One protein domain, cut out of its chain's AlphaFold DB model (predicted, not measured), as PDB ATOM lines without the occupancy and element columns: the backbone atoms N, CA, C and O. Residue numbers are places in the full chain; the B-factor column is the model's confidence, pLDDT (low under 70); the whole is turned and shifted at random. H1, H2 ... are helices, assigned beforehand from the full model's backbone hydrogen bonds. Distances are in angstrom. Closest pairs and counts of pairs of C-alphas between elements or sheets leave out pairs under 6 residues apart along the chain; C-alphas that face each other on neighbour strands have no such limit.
ATOM      1  N   LYS A   2       8.644 -16.152 -33.497       40.22
ATOM      2  CA  LYS A   2       7.638 -16.585 -32.510       40.22
ATOM      3  C   LYS A   2       6.381 -17.040 -33.251       40.22
ATOM      4  O   LYS A   2       5.818 -16.284 -34.034       40.22
ATOM      5  N   LYS A   3       6.000 -18.296 -33.006       46.56
ATOM      6  CA  LYS A   3       4.806 -18.975 -33.520       46.56
ATOM      7  C   LYS A   3       3.540 -18.267 -33.022       46.56
ATOM      8  O   LYS A   3       3.273 -18.277 -31.825       46.56
ATOM      9  N   ILE A   4       2.743 -17.722 -33.938       46.69
ATOM     10  CA  ILE A   4       1.354 -17.306 -33.698       46.69
ATOM     11  C   ILE A   4       0.500 -18.010 -34.753       46.69
ATOM     12  O   ILE A   4       0.176 -17.437 -35.781       46.69
ATOM     13  N   VAL A   5       0.203 -19.293 -34.543       48.62
ATOM     14  CA  VAL A   5      -0.726 -20.043 -35.420       48.62
ATOM     15  C   VAL A   5      -1.763 -20.841 -34.607       48.62
ATOM     16  O   VAL A   5      -2.696 -21.403 -35.156       48.62
ATOM     17  N   GLY A   6      -1.681 -20.850 -33.272       45.44
ATOM     18  CA  GLY A   6      -2.505 -21.741 -32.440       45.44
ATOM     19  C   GLY A   6      -3.841 -21.188 -31.929       45.44
ATOM     20  O   GLY A   6      -4.602 -21.951 -31.350       45.44
ATOM     21  N   ARG A   7      -4.140 -19.888 -32.081       42.44
ATOM     22  CA  ARG A   7      -5.258 -19.254 -31.341       42.44
ATOM     23  C   ARG A   7      -6.510 -18.950 -32.167       42.44
ATOM     24  O   ARG A   7      -7.575 -18.784 -31.589       42.44
ATOM     25  N   TRP A   8      -6.400 -18.951 -33.494       41.66
ATOM     26  CA  TRP A   8      -7.531 -18.706 -34.399       41.66
ATOM     27  C   TRP A   8      -8.275 -19.991 -34.785       41.66
ATOM     28  O   TRP A   8      -9.493 -19.975 -34.928       41.66
ATOM     29  N   ILE A   9      -7.570 -21.125 -34.850       48.31
ATOM     30  CA  ILE A   9      -8.170 -22.423 -35.193       48.31
ATOM     31  C   ILE A   9      -9.090 -22.917 -34.065       48.31
ATOM     32  O   ILE A   9     -10.157 -23.453 -34.338       48.31
ATOM     33  N   PHE A  10      -8.736 -22.666 -32.798       43.75
ATOM     34  CA  PHE A  10      -9.554 -23.084 -31.653       43.75
ATOM     35  C   PHE A  10     -10.866 -22.286 -31.544       43.75
ATOM     36  O   PHE A  10     -11.901 -22.854 -31.218       43.75
ATOM     37  N   PHE A  11     -10.851 -20.991 -31.882       45.75
ATOM     38  CA  PHE A  11     -12.065 -20.165 -31.895       45.75
ATOM     39  C   PHE A  11     -13.010 -20.540 -33.045       45.75
ATOM     40  O   PHE A  11     -14.212 -20.631 -32.824       45.75
ATOM     41  N   GLY A  12     -12.482 -20.831 -34.240       46.34
ATOM     42  CA  GLY A  12     -13.300 -21.294 -35.368       46.34
ATOM     43  C   GLY A  12     -13.987 -22.636 -35.096       46.34
ATOM     44  O   GLY A  12     -15.166 -22.792 -35.390       46.34
ATOM     45  N   LEU A  13     -13.284 -23.580 -34.462       43.00
ATOM     46  CA  LEU A  13     -13.834 -24.896 -34.114       43.00
ATOM     47  C   LEU A  13     -14.876 -24.818 -32.991       43.00
ATOM     48  O   LEU A  13     -15.896 -25.490 -33.070       43.00
ATOM     49  N   VAL A  14     -14.666 -23.968 -31.978       44.69
ATOM     50  CA  VAL A  14     -15.638 -23.768 -30.889       44.69
ATOM     51  C   VAL A  14     -16.900 -23.063 -31.389       44.69
ATOM     52  O   VAL A  14     -17.993 -23.468 -31.011       44.69
ATOM     53  N   VAL A  15     -16.783 -22.072 -32.281       49.41
ATOM     54  CA  VAL A  15     -17.958 -21.416 -32.882       49.41
ATOM     55  C   VAL A  15     -18.729 -22.391 -33.770       49.41
ATOM     56  O   VAL A  15     -19.939 -22.478 -33.629       49.41
ATOM     57  N   ILE A  16     -18.052 -23.199 -34.594       47.81
ATOM     58  CA  ILE A  16     -18.715 -24.221 -35.423       47.81
ATOM     59  C   ILE A  16     -19.394 -25.289 -34.554       47.81
ATOM     60  O   ILE A  16     -20.530 -25.657 -34.830       47.81
ATOM     61  N   VAL A  17     -18.758 -25.755 -33.474       45.62
ATOM     62  CA  VAL A  17     -19.363 -26.742 -32.561       45.62
ATOM     63  C   VAL A  17     -20.550 -26.152 -31.795       45.62
ATOM     64  O   VAL A  17     -21.548 -26.841 -31.631       45.62
ATOM     65  N   ILE A  18     -20.501 -24.881 -31.381       45.00
ATOM     66  CA  ILE A  18     -21.643 -24.212 -30.737       45.00
ATOM     67  C   ILE A  18     -22.777 -23.987 -31.747       45.00
ATOM     68  O   ILE A  18     -23.925 -24.271 -31.425       45.00
ATOM     69  N   SER A  19     -22.483 -23.566 -32.981       39.94
ATOM     70  CA  SER A  19     -23.489 -23.440 -34.043       39.94
ATOM     71  C   SER A  19     -24.139 -24.785 -34.382       39.94
ATOM     72  O   SER A  19     -25.349 -24.834 -34.555       39.94
ATOM     73  N   ILE A  20     -23.375 -25.884 -34.401       43.50
ATOM     74  CA  ILE A  20     -23.911 -27.240 -34.603       43.50
ATOM     75  C   ILE A  20     -24.726 -27.707 -33.383       43.50
ATOM     76  O   ILE A  20     -25.768 -28.329 -33.556       43.50
ATOM     77  N   LEU A  21     -24.321 -27.361 -32.155       35.38
ATOM     78  CA  LEU A  21     -25.068 -27.691 -30.930       35.38
ATOM     79  C   LEU A  21     -26.399 -26.932 -30.807       35.38
ATOM     80  O   LEU A  21     -27.315 -27.428 -30.156       35.38
ATOM     81  N   PHE A  22     -26.535 -25.766 -31.444       39.19
ATOM     82  CA  PHE A  22     -27.813 -25.049 -31.542       39.19
ATOM     83  C   PHE A  22     -28.703 -25.528 -32.707       39.19
ATOM     84  O   PHE A  22     -29.874 -25.163 -32.740       39.19
ATOM     85  N   ILE A  23     -28.196 -26.371 -33.620       43.66
ATOM     86  CA  ILE A  23     -28.942 -26.878 -34.792       43.66
ATOM     87  C   ILE A  23     -29.733 -28.167 -34.505       43.66
ATOM     88  O   ILE A  23     -30.617 -28.523 -35.277       43.66
ATOM     89  N   SER A  24     -29.531 -28.842 -33.375       42.84
ATOM     90  CA  SER A  24     -30.400 -29.962 -32.992       42.84
ATOM     91  C   SER A  24     -30.696 -29.935 -31.502       42.84
ATOM     92  O   SER A  24     -30.212 -30.755 -30.719       42.84
ATOM     93  N   LYS A  25     -31.560 -29.009 -31.081       42.25
ATOM     94  CA  LYS A  25     -32.425 -29.352 -29.955       42.25
ATOM     95  C   LYS A  25     -33.321 -30.464 -30.497       42.25
ATOM     96  O   LYS A  25     -34.320 -30.159 -31.139       42.25
ATOM     97  N   ASP A  26     -32.893 -31.718 -30.330       45.94
ATOM     98  CA  ASP A  26     -33.681 -32.917 -30.619       45.94
ATOM     99  C   ASP A  26     -34.952 -32.818 -29.776       45.94
ATOM    100  O   ASP A  26     -35.029 -33.294 -28.641       45.94
ATOM    101  N   ARG A  27     -35.948 -32.092 -30.284       58.66
ATOM    102  CA  ARG A  27     -37.285 -32.164 -29.735       58.66
ATOM    103  C   ARG A  27     -37.755 -33.551 -30.121       58.66
ATOM    104  O   ARG A  27     -37.944 -33.837 -31.298       58.66
ATOM    105  N   GLU A  28     -37.895 -34.415 -29.119       75.25
ATOM    106  CA  GLU A  28     -38.440 -35.768 -29.286       75.25
ATOM    107  C   GLU A  28     -39.793 -35.733 -30.020       75.25
ATOM    108  O   GLU A  28     -40.129 -36.690 -30.716       75.25
ATOM    109  N   HIS A  29     -40.508 -34.605 -29.894       85.00
ATOM    110  CA  HIS A  29     -41.814 -34.349 -30.478       85.00
ATOM    111  C   HIS A  29     -41.942 -32.958 -31.124       85.00
ATOM    112  O   HIS A  29     -41.416 -31.968 -30.605       85.00
ATOM    113  N   ILE A  30     -42.724 -32.866 -32.202       87.12
ATOM    114  CA  ILE A  30     -43.255 -31.595 -32.720       87.12
ATOM    115  C   ILE A  30     -44.294 -31.036 -31.738       87.12
ATOM    116  O   ILE A  30     -45.297 -31.693 -31.464       87.12
ATOM    117  N   ILE A  31     -44.055 -29.815 -31.242       89.81
ATOM    118  CA  ILE A  31     -44.910 -29.115 -30.270       89.81
ATOM    119  C   ILE A  31     -45.316 -27.757 -30.835       89.81
ATOM    120  O   ILE A  31     -44.466 -26.900 -31.082       89.81
ATOM    121  N   THR A  32     -46.620 -27.572 -31.004       89.31
ATOM    122  CA  THR A  32     -47.246 -26.381 -31.588       89.31
ATOM    123  C   THR A  32     -47.763 -25.403 -30.530       89.31
ATOM    124  O   THR A  32     -48.032 -24.245 -30.842       89.31
ATOM    125  N   GLY A  33     -47.914 -25.839 -29.278       88.12
ATOM    126  CA  GLY A  33     -48.618 -25.111 -28.222       88.12
ATOM    127  C   GLY A  33     -50.138 -25.319 -28.238       88.12
ATOM    128  O   GLY A  33     -50.828 -24.738 -27.400       88.12
ATOM    129  N   ASN A  34     -50.666 -26.134 -29.157       88.00
ATOM    130  CA  ASN A  34     -52.070 -26.536 -29.195       88.00
ATOM    131  C   ASN A  34     -52.231 -27.922 -28.536       88.00
ATOM    132  O   ASN A  34     -51.767 -28.908 -29.110       88.00
ATOM    133  N   PRO A  35     -52.925 -28.037 -27.385       88.62
ATOM    134  CA  PRO A  35     -53.070 -29.302 -26.660       88.62
ATOM    135  C   PRO A  35     -53.676 -30.453 -27.470       88.62
ATOM    136  O   PRO A  35     -53.303 -31.601 -27.243       88.62
ATOM    137  N   ASP A  36     -54.580 -30.167 -28.411       87.88
ATOM    138  CA  ASP A  36     -55.231 -31.203 -29.221       87.88
ATOM    139  C   ASP A  36     -54.256 -31.789 -30.249       87.88
ATOM    140  O   ASP A  36     -54.253 -32.988 -30.503       87.88
ATOM    141  N   ILE A  37     -53.390 -30.948 -30.822       90.00
ATOM    142  CA  ILE A  37     -52.371 -31.359 -31.800       90.00
ATOM    143  C   ILE A  37     -51.162 -31.987 -31.104       90.00
ATOM    144  O   ILE A  37     -50.584 -32.951 -31.608       90.00
ATOM    145  N   ASP A  38     -50.810 -31.466 -29.933       92.44
ATOM    146  CA  ASP A  38     -49.649 -31.893 -29.157       92.44
ATOM    147  C   ASP A  38     -49.950 -33.126 -28.284       92.44
ATOM    148  O   ASP A  38     -49.058 -33.630 -27.596       92.44
ATOM    149  N   CYS A  39     -51.190 -33.634 -28.298       92.62
ATOM    150  CA  CYS A  39     -51.557 -34.827 -27.544       92.62
ATOM    151  C   CYS A  39     -50.761 -36.047 -28.033       92.62
ATOM    152  O   CYS A  39     -50.649 -36.302 -29.232       92.62
ATOM    153  N   ILE A  40     -50.180 -36.798 -27.096       96.00
ATOM    154  CA  ILE A  40     -49.385 -37.987 -27.413       96.00
ATOM    155  C   ILE A  40     -50.327 -39.169 -27.614       96.00
ATOM    156  O   ILE A  40     -51.101 -39.506 -26.718       96.00
ATOM    157  N   ILE A  41     -50.197 -39.834 -28.757       95.94
ATOM    158  CA  ILE A  41     -50.933 -41.051 -29.087       95.94
ATOM    159  C   ILE A  41     -50.045 -42.270 -28.824       95.94
ATOM    160  O   ILE A  41     -48.826 -42.251 -29.050       95.94
ATOM    161  N   SER A  42     -50.654 -43.332 -28.293       97.19
ATOM    162  CA  SER A  42     -49.960 -44.587 -28.026       97.19
ATOM    163  C   SER A  42     -49.484 -45.237 -29.327       97.19
ATOM    164  O   SER A  42     -50.059 -45.048 -30.400       97.19
ATOM    165  N   ARG A  43     -48.418 -46.037 -29.240       97.38
ATOM    166  CA  ARG A  43     -47.905 -46.776 -30.401       97.38
ATOM    167  C   ARG A  43     -48.949 -47.765 -30.926       97.38
ATOM    168  O   ARG A  43     -48.987 -48.027 -32.126       97.38
ATOM    169  N   GLU A  44     -49.741 -48.338 -30.030       98.12
ATOM    170  CA  GLU A  44     -50.777 -49.321 -30.323       98.12
ATOM    171  C   GLU A  44     -51.920 -48.700 -31.135       98.12
ATOM    172  O   GLU A  44     -52.288 -49.267 -32.165       98.12
ATOM    173  N   ASP A  45     -52.397 -47.519 -30.735       98.06
ATOM    174  CA  ASP A  45     -53.454 -46.793 -31.453       98.06
ATOM    175  C   ASP A  45     -52.950 -46.299 -32.817       98.06
ATOM    176  O   ASP A  45     -53.590 -46.542 -33.837       98.06
ATOM    177  N   ILE A  46     -51.737 -45.726 -32.871       98.25
ATOM    178  CA  ILE A  46     -51.090 -45.330 -34.137       98.25
ATOM    179  C   ILE A  46     -50.993 -46.520 -35.088       98.25
ATOM    180  O   ILE A  46     -51.274 -46.398 -36.277       98.25
ATOM    181  N   LYS A  47     -50.571 -47.683 -34.579       98.25
ATOM    182  CA  LYS A  47     -50.461 -48.897 -35.385       98.25
ATOM    183  C   LYS A  47     -51.825 -49.315 -35.939       98.25
ATOM    184  O   LYS A  47     -51.874 -49.695 -37.105       98.25
ATOM    185  N   ALA A  48     -52.877 -49.290 -35.122       98.25
ATOM    186  CA  ALA A  48     -54.220 -49.664 -35.554       98.25
ATOM    187  C   ALA A  48     -54.708 -48.749 -36.690       98.25
ATOM    188  O   ALA A  48     -54.985 -49.241 -37.783       98.25
ATOM    189  N   ASP A  49     -54.676 -47.430 -36.479       97.75
ATOM    190  CA  ASP A  49     -55.134 -46.439 -37.462       97.75
ATOM    191  C   ASP A  49     -54.308 -46.470 -38.753       97.75
ATOM    192  O   ASP A  49     -54.838 -46.374 -39.859       97.75
ATOM    193  N   ARG A  50     -52.988 -46.639 -38.633       98.06
ATOM    194  CA  ARG A  50     -52.076 -46.766 -39.774       98.06
ATOM    195  C   ARG A  50     -52.385 -47.998 -40.617       98.06
ATOM    196  O   ARG A  50     -52.416 -47.903 -41.844       98.06
ATOM    197  N   ASP A  51     -52.539 -49.154 -39.971       98.38
ATOM    198  CA  ASP A  51     -52.794 -50.417 -40.663       98.38
ATOM    199  C   ASP A  51     -54.160 -50.354 -41.380       98.38
ATOM    200  O   ASP A  51     -54.264 -50.777 -42.536       98.38
ATOM    201  N   ASP A  52     -55.169 -49.742 -40.750       97.56
ATOM    202  CA  ASP A  52     -56.482 -49.506 -41.359       97.56
ATOM    203  C   ASP A  52     -56.422 -48.501 -42.517       97.56
ATOM    204  O   ASP A  52     -56.989 -48.767 -43.576       97.56
ATOM    205  N   MET A  53     -55.684 -47.395 -42.382       96.38
ATOM    206  CA  MET A  53     -55.495 -46.407 -43.452       96.38
ATOM    207  C   MET A  53     -54.856 -47.028 -44.700       96.38
ATOM    208  O   MET A  53     -55.349 -46.841 -45.812       96.38
ATOM    209  N   VAL A  54     -53.779 -47.806 -44.533       98.12
ATOM    210  CA  VAL A  54     -53.130 -48.514 -45.650       98.12
ATOM    211  C   VAL A  54     -54.104 -49.492 -46.299       98.12
ATOM    212  O   VAL A  54     -54.216 -49.523 -47.521       98.12
ATOM    213  N   LYS A  55     -54.836 -50.265 -45.492       98.06
ATOM    214  CA  LYS A  55     -55.815 -51.227 -45.995       98.06
ATOM    215  C   LYS A  55     -56.942 -50.550 -46.774       98.06
ATOM    216  O   LYS A  55     -57.318 -51.049 -47.832       98.06
ATOM    217  N   ILE A  56     -57.495 -49.450 -46.264       96.56
ATOM    218  CA  ILE A  56     -58.533 -48.672 -46.953       96.56
ATOM    219  C   ILE A  56     -57.972 -48.183 -48.284       96.56
ATOM    220  O   ILE A  56     -58.531 -48.527 -49.319       96.56
ATOM    221  N   MET A  57     -56.823 -47.507 -48.265       96.12
ATOM    222  CA  MET A  57     -56.164 -46.994 -49.465       96.12
ATOM    223  C   MET A  57     -55.993 -48.077 -50.543       96.12
ATOM    224  O   MET A  57     -56.456 -47.907 -51.667       96.12
ATOM    225  N   GLU A  58     -55.404 -49.222 -50.188       97.12
ATOM    226  CA  GLU A  58     -55.123 -50.315 -51.133       97.12
ATOM    227  C   GLU A  58     -56.375 -51.068 -51.607       97.12
ATOM    228  O   GLU A  58     -56.330 -51.735 -52.639       97.12
ATOM    229  N   SER A  59     -57.489 -50.992 -50.873       97.12
ATOM    230  CA  SER A  59     -58.726 -51.707 -51.224       97.12
ATOM    231  C   SER A  59     -59.776 -50.849 -51.923       97.12
ATOM    232  O   SER A  59     -60.690 -51.410 -52.529       97.12
ATOM    233  N   THR A  60     -59.677 -49.520 -51.843       95.75
ATOM    234  CA  THR A  60     -60.704 -48.614 -52.374       95.75
ATOM    235  C   THR A  60     -60.188 -47.640 -53.422       95.75
ATOM    236  O   THR A  60     -60.975 -47.219 -54.269       95.75
ATOM    237  N   HIS A  61     -58.905 -47.266 -53.392       96.56
ATOM    238  CA  HIS A  61     -58.420 -46.198 -54.255       96.56
ATOM    239  C   HIS A  61     -58.262 -46.670 -55.717       96.56
ATOM    240  O   HIS A  61     -57.607 -47.687 -55.963       96.56
ATOM    241  N   PRO A  62     -58.780 -45.929 -56.716       95.31
ATOM    242  CA  PRO A  62     -58.719 -46.340 -58.121       95.31
ATOM    243  C   PRO A  62     -57.306 -46.534 -58.689       95.31
ATOM    244  O   PRO A  62     -57.147 -47.274 -59.652       95.31
ATOM    245  N   ILE A  63     -56.272 -45.931 -58.088       94.25
ATOM    246  CA  ILE A  63     -54.869 -46.127 -58.513       94.25
ATOM    247  C   ILE A  63     -54.434 -47.602 -58.498       94.25
ATOM    248  O   ILE A  63     -53.530 -47.974 -59.237       94.25
ATOM    249  N   PHE A  64     -55.081 -48.447 -57.687       96.25
ATOM    250  CA  PHE A  64     -54.789 -49.883 -57.599       96.25
ATOM    251  C   PHE A  64     -55.496 -50.722 -58.672       96.25
ATOM    252  O   PHE A  64     -55.347 -51.944 -58.683       96.25
ATOM    253  N   LEU A  65     -56.270 -50.097 -59.566       94.81
ATOM    254  CA  LEU A  65     -56.826 -50.771 -60.743       94.81
ATOM    255  C   LEU A  65     -55.769 -50.983 -61.840       94.81
ATOM    256  O   LEU A  65     -55.942 -51.876 -62.667       94.81
ATOM    257  N   ASP A  66     -54.680 -50.208 -61.804       92.12
ATOM    258  CA  ASP A  66     -53.565 -50.231 -62.754       92.12
ATOM    259  C   ASP A  66     -52.211 -50.455 -62.039       92.12
ATOM    260  O   ASP A  66     -52.146 -50.802 -60.856       92.12
ATOM    261  N   GLU A  67     -51.099 -50.295 -62.767       92.25
ATOM    262  CA  GLU A  67     -49.753 -50.353 -62.190       92.25
ATOM    263  C   GLU A  67     -49.520 -49.190 -61.214       92.25
ATOM    264  O   GLU A  67     -49.503 -48.017 -61.588       92.25
ATOM    265  N   VAL A  68     -49.292 -49.534 -59.946       94.25
ATOM    266  CA  VAL A  68     -49.064 -48.567 -58.868       94.25
ATOM    267  C   VAL A  68     -47.637 -48.018 -58.952       94.25
ATOM    268  O   VAL A  68     -46.676 -48.794 -59.006       94.25
ATOM    269  N   PRO A  69     -47.445 -46.689 -58.912       93.00
ATOM    270  CA  PRO A  69     -46.128 -46.100 -59.091       93.00
ATOM    271  C   PRO A  69     -45.198 -46.421 -57.912       93.00
ATOM    272  O   PRO A  69     -45.607 -46.449 -56.753       93.00
ATOM    273  N   LYS A  70     -43.897 -46.597 -58.186       96.19
ATOM    274  CA  LYS A  70     -42.887 -46.933 -57.158       96.19
ATOM    275  C   LYS A  70     -42.888 -45.965 -55.965       96.19
ATOM    276  O   LYS A  70     -42.668 -46.396 -54.834       96.19
ATOM    277  N   VAL A  71     -43.142 -44.679 -56.215       95.44
ATOM    278  CA  VAL A  71     -43.167 -43.632 -55.181       95.44
ATOM    279  C   VAL A  71     -44.177 -43.928 -54.070       95.44
ATOM    280  O   VAL A  71     -43.883 -43.650 -52.910       95.44
ATOM    281  N   TYR A  72     -45.295 -44.589 -54.389       96.94
ATOM    282  CA  TYR A  72     -46.270 -45.037 -53.397       96.94
ATOM    283  C   TYR A  72     -45.659 -46.063 -52.432       96.94
ATOM    284  O   TYR A  72     -45.784 -45.936 -51.215       96.94
ATOM    285  N   TYR A  73     -44.955 -47.074 -52.951       97.50
ATOM    286  CA  TYR A  73     -44.340 -48.109 -52.115       97.50
ATOM    287  C   TYR A  73     -43.214 -47.554 -51.239       97.50
ATOM    288  O   TYR A  73     -43.083 -47.956 -50.080       97.50
ATOM    289  N   ASP A  74     -42.430 -46.613 -51.769       98.00
ATOM    290  CA  ASP A  74     -41.397 -45.917 -51.001       98.00
ATOM    291  C   ASP A  74     -42.030 -45.095 -49.862       98.00
ATOM    292  O   ASP A  74     -41.591 -45.190 -48.712       98.00
ATOM    293  N   ALA A  75     -43.113 -44.365 -50.152       98.00
ATOM    294  CA  ALA A  75     -43.858 -43.595 -49.159       98.00
ATOM    295  C   ALA A  75     -44.522 -44.491 -48.103       98.00
ATOM    296  O   ALA A  75     -44.439 -44.198 -46.911       98.00
ATOM    297  N   LYS A  76     -45.110 -45.628 -48.500       98.56
ATOM    298  CA  LYS A  76     -45.653 -46.638 -47.578       98.56
ATOM    299  C   LYS A  76     -44.572 -47.170 -46.640       98.56
ATOM    300  O   LYS A  76     -44.800 -47.281 -45.436       98.56
ATOM    301  N   ALA A  77     -43.390 -47.499 -47.161       98.50
ATOM    302  CA  ALA A  77     -42.285 -47.993 -46.343       98.50
ATOM    303  C   ALA A  77     -41.800 -46.940 -45.330       98.50
ATOM    304  O   ALA A  77     -41.564 -47.274 -44.165       98.50
ATOM    305  N   GLU A  78     -41.686 -45.674 -45.747       98.19
ATOM    306  CA  GLU A  78     -41.349 -44.559 -44.855       98.19
ATOM    307  C   GLU A  78     -42.428 -44.353 -43.784       98.19
ATOM    308  O   GLU A  78     -42.106 -44.297 -42.595       98.19
ATOM    309  N   PHE A  79     -43.702 -44.349 -44.179       98.50
ATOM    310  CA  PHE A  79     -44.841 -44.208 -43.278       98.50
ATOM    311  C   PHE A  79     -44.849 -45.295 -42.201       98.50
ATOM    312  O   PHE A  79     -44.863 -44.979 -41.011       98.50
ATOM    313  N   LEU A  80     -44.744 -46.572 -42.590       98.44
ATOM    314  CA  LEU A  80     -44.695 -47.711 -41.663       98.44
ATOM    315  C   LEU A  80     -43.517 -47.622 -40.684       98.44
ATOM    316  O   LEU A  80     -43.654 -47.975 -39.510       98.44
ATOM    317  N   LYS A  81     -42.359 -47.154 -41.159       97.94
ATOM    318  CA  LYS A  81     -41.158 -46.967 -40.339       97.94
ATOM    319  C   LYS A  81     -41.345 -45.837 -39.325       97.94
ATOM    320  O   LYS A  81     -41.059 -46.032 -38.143       97.94
ATOM    321  N   ASN A  82     -41.803 -44.672 -39.778       97.00
ATOM    322  CA  ASN A  82     -41.868 -43.462 -38.961       97.00
ATOM    323  C   ASN A  82     -42.963 -43.549 -37.891       97.00
ATOM    324  O   ASN A  82     -42.774 -43.055 -36.781       97.00
ATOM    325  N   THR A  83     -44.048 -44.268 -38.182       97.88
ATOM    326  CA  THR A  83     -45.206 -44.477 -37.293       97.88
ATOM    327  C   THR A  83     -45.107 -45.743 -36.434       97.88
ATOM    328  O   THR A  83     -46.103 -46.273 -35.950       97.88
ATOM    329  N   ASN A  84     -43.898 -46.261 -36.205       96.56
ATOM    330  CA  ASN A  84     -43.662 -47.407 -35.317       96.56
ATOM    331  C   ASN A  84     -43.229 -46.992 -33.896       96.56
ATOM    332  O   ASN A  84     -42.436 -47.674 -33.243       96.56
ATOM    333  N   LYS A  85     -43.726 -45.853 -33.416       95.50
ATOM    334  CA  LYS A  85     -43.420 -45.267 -32.105       95.50
ATOM    335  C   LYS A  85     -44.610 -44.438 -31.624       95.50
ATOM    336  O   LYS A  85     -45.445 -44.065 -32.438       95.50
ATOM    337  N   LYS A  86     -44.657 -44.126 -30.325       96.06
ATOM    338  CA  LYS A  86     -45.519 -43.044 -29.823       96.06
ATOM    339  C   LYS A  86     -45.094 -41.720 -30.472       96.06
ATOM    340  O   LYS A  86     -43.900 -41.514 -30.705       96.06
ATOM    341  N   MET A  87     -46.048 -40.847 -30.749       96.31
ATOM    342  CA  MET A  87     -45.822 -39.514 -31.319       96.31
ATOM    343  C   MET A  87     -47.022 -38.620 -31.009       96.31
ATOM    344  O   MET A  87     -48.028 -39.111 -30.492       96.31
ATOM    345  N   THR A  88     -46.926 -37.325 -31.286       95.31
ATOM    346  CA  THR A  88     -48.085 -36.434 -31.154       95.31
ATOM    347  C   THR A  88     -49.094 -36.668 -32.278       95.31
ATOM    348  O   THR A  88     -48.749 -37.195 -33.340       95.31
ATOM    349  N   LEU A  89     -50.350 -36.256 -32.078       94.00
ATOM    350  CA  LEU A  89     -51.355 -36.266 -33.145       94.00
ATOM    351  C   LEU A  89     -50.885 -35.455 -34.364       94.00
ATOM    352  O   LEU A  89     -51.097 -35.875 -35.501       94.00
ATOM    353  N   GLY A  90     -50.217 -34.319 -34.141       94.19
ATOM    354  CA  GLY A  90     -49.624 -33.504 -35.201       94.19
ATOM    355  C   GLY A  90     -48.561 -34.248 -36.008       94.19
ATOM    356  O   GLY A  90     -48.596 -34.220 -37.238       94.19
ATOM    357  N   GLU A  91     -47.655 -34.962 -35.338       95.62
ATOM    358  CA  GLU A  91     -46.653 -35.806 -36.002       95.62
ATOM    359  C   GLU A  91     -47.307 -36.907 -36.834       95.62
ATOM    360  O   GLU A  91     -46.955 -37.092 -37.998       95.62
ATOM    361  N   PHE A  92     -48.297 -37.604 -36.269       96.31
ATOM    362  CA  PHE A  92     -48.972 -38.681 -36.985       96.31
ATOM    363  C   PHE A  92     -49.727 -38.164 -38.210       96.31
ATOM    364  O   PHE A  92     -49.645 -38.758 -39.284       96.31
ATOM    365  N   ARG A  93     -50.383 -37.005 -38.081       94.81
ATOM    366  CA  ARG A  93     -51.037 -36.314 -39.194       94.81
ATOM    367  C   ARG A  93     -50.060 -36.003 -40.323       94.81
ATOM    368  O   ARG A  93     -50.367 -36.303 -41.469       94.81
ATOM    369  N   ILE A  94     -48.891 -35.439 -40.013       95.81
ATOM    370  CA  ILE A  94     -47.861 -35.147 -41.019       95.81
ATOM    371  C   ILE A  94     -47.454 -36.427 -41.757       95.81
ATOM    372  O   ILE A  94     -47.363 -36.427 -42.983       95.81
ATOM    373  N   GLU A  95     -47.225 -37.525 -41.034       97.56
ATOM    374  CA  GLU A  95     -46.809 -38.789 -41.644       97.56
ATOM    375  C   GLU A  95     -47.908 -39.419 -42.517       97.56
ATOM    376  O   GLU A  95     -47.599 -39.910 -43.605       97.56
ATOM    377  N   ILE A  96     -49.183 -39.342 -42.113       97.12
ATOM    378  CA  ILE A  96     -50.312 -39.757 -42.965       97.12
ATOM    379  C   ILE A  96     -50.379 -38.883 -44.220       97.12
ATOM    380  O   ILE A  96     -50.481 -39.406 -45.328       97.12
ATOM    381  N   SER A  97     -50.304 -37.560 -44.073       96.56
ATOM    382  CA  SER A  97     -50.409 -36.637 -45.205       96.56
ATOM    383  C   SER A  97     -49.284 -36.845 -46.223       96.56
ATOM    384  O   SER A  97     -49.558 -36.882 -47.419       96.56
ATOM    385  N   LYS A  98     -48.043 -37.094 -45.778       97.12
ATOM    386  CA  LYS A  98     -46.930 -37.465 -46.673       97.12
ATOM    387  C   LYS A  98     -47.182 -38.775 -47.420       97.12
ATOM    388  O   LYS A  98     -46.861 -38.882 -48.601       97.12
ATOM    389  N   TYR A  99     -47.734 -39.776 -46.736       98.06
ATOM    390  CA  TYR A  99     -48.077 -41.058 -47.351       98.06
ATOM    391  C   TYR A  99     -49.132 -40.891 -48.448       98.06
ATOM    392  O   TYR A  99     -48.927 -41.357 -49.568       98.06
ATOM    393  N   LEU A 100     -50.226 -40.190 -48.150       96.56
ATOM    394  CA  LEU A 100     -51.320 -39.982 -49.098       96.56
ATOM    395  C   LEU A 100     -50.912 -39.077 -50.270       96.56
ATOM    396  O   LEU A 100     -51.252 -39.365 -51.411       96.56
ATOM    397  N   SER A 101     -50.092 -38.055 -50.019       96.06
ATOM    398  CA  SER A 101     -49.605 -37.144 -51.069       96.06
ATOM    399  C   SER A 101     -48.699 -37.822 -52.097       96.06
ATOM    400  O   SER A 101     -48.492 -37.275 -53.172       96.06
ATOM    401  N   SER A 102     -48.176 -39.022 -51.815       95.25
ATOM    402  CA  SER A 102     -47.268 -39.744 -52.722       95.25
ATOM    403  C   SER A 102     -47.868 -40.121 -54.080       95.25
ATOM    404  O   SER A 102     -47.123 -40.513 -54.980       95.25
ATOM    405  N   ILE A 103     -49.190 -40.024 -54.221       93.50
ATOM    406  CA  ILE A 103     -49.912 -40.312 -55.461       93.50
ATOM    407  C   ILE A 103     -50.434 -39.057 -56.174       93.50
ATOM    408  O   ILE A 103     -51.082 -39.202 -57.205       93.50
ATOM    409  N   ASP A 104     -50.159 -37.860 -55.636       91.94
ATOM    410  CA  ASP A 104     -50.595 -36.567 -56.183       91.94
ATOM    411  C   ASP A 104     -52.093 -36.520 -56.545       91.94
ATOM    412  O   ASP A 104     -52.467 -36.025 -57.604       91.94
ATOM    413  N   ASP A 105     -52.956 -37.024 -55.654       92.12
ATOM    414  CA  ASP A 105     -54.416 -36.880 -55.736       92.12
ATOM    415  C   ASP A 105     -54.924 -36.026 -54.570       92.12
ATOM    416  O   ASP A 105     -54.798 -36.396 -53.400       92.12
ATOM    417  N   SER A 106     -55.519 -34.877 -54.887       87.94
ATOM    418  CA  SER A 106     -56.041 -33.925 -53.900       87.94
ATOM    419  C   SER A 106     -57.258 -34.450 -53.132       87.94
ATOM    420  O   SER A 106     -57.495 -34.046 -51.986       87.94
ATOM    421  N   HIS A 107     -57.996 -35.399 -53.716       91.00
ATOM    422  CA  HIS A 107     -59.176 -36.016 -53.109       91.00
ATOM    423  C   HIS A 107     -58.803 -37.092 -52.084       91.00
ATOM    424  O   HIS A 107     -59.616 -37.441 -51.223       91.00
ATOM    425  N   THR A 108     -57.560 -37.571 -52.130       93.06
ATOM    426  CA  THR A 108     -57.005 -38.542 -51.190       93.06
ATOM    427  C   THR A 108     -56.192 -37.817 -50.125       93.06
ATOM    428  O   THR A 108     -54.967 -37.761 -50.143       93.06
ATOM    429  N   SER A 109     -56.896 -37.220 -49.166       90.75
ATOM    430  CA  SER A 109     -56.286 -36.451 -48.082       90.75
ATOM    431  C   SER A 109     -57.033 -36.635 -46.761       90.75
ATOM    432  O   SER A 109     -58.147 -37.157 -46.707       90.75
ATOM    433  N   ILE A 110     -56.400 -36.223 -45.661       90.12
ATOM    434  CA  ILE A 110     -57.047 -36.133 -44.349       90.12
ATOM    435  C   ILE A 110     -57.378 -34.683 -44.018       90.12
ATOM    436  O   ILE A 110     -56.664 -33.757 -44.406       90.12
TER     437      ILE A 110
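This is residues 2 to 110 of the 255 residues of an uncharacterized protein of Paeniclostridium sordellii (strain ATCC 9714 / DSM 2141 / JCM 3814 / LMG 15708 / NCIMB 10717 / 211) (UniProt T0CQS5). The longest helix, H2, stands in a triangle with the helical hairpin of H4 and H5, and residues 2 to 27, with H1, stick out as a long arm. The 109 printed residues have five named helices, H1 to H5 in chain order, and no named strand: all helix. The whole is extended, radius of gyration of the C-alphas 21.5 A, spanning 78 by 36 by 23 A; the arm makes the length.

H2, residues 43 to 60, is close to but not clearly touching H5, residues 89 to 101; their closest C-alphas, Ile 46 and Phe 92, are 7.5 A apart. H4, residues 70 to 82, touches H5 at residues 95 to 99 alone, opposite ways at a shallow tilt of 13 degrees; C-alphas 75 and 99 come closest, 5.2 A. H3, residues 62 to 65, is close to but not clearly touching H2, C-alphas 58 and 64 being closest at 6.5 A. H1, residues 8 to 21, is apart from H2, H3, H4 and H5. In H1, H2, H4 and H5 every O i to N i+4 pair is within hydrogen-bond range; H3 is too short for one.

H2 runs 25.5 A from C-alpha 43 at (-47.905, -46.776, -30.401), H1 20.0 A, H4 18.6 A, and H5 18.0 A to C-alpha 101 at (-49.605, -37.144, -51.069).

The printed part has no cut; the H1 to H2 link is long, 21 residues. Residues 2 to 27 are under pLDDT 70.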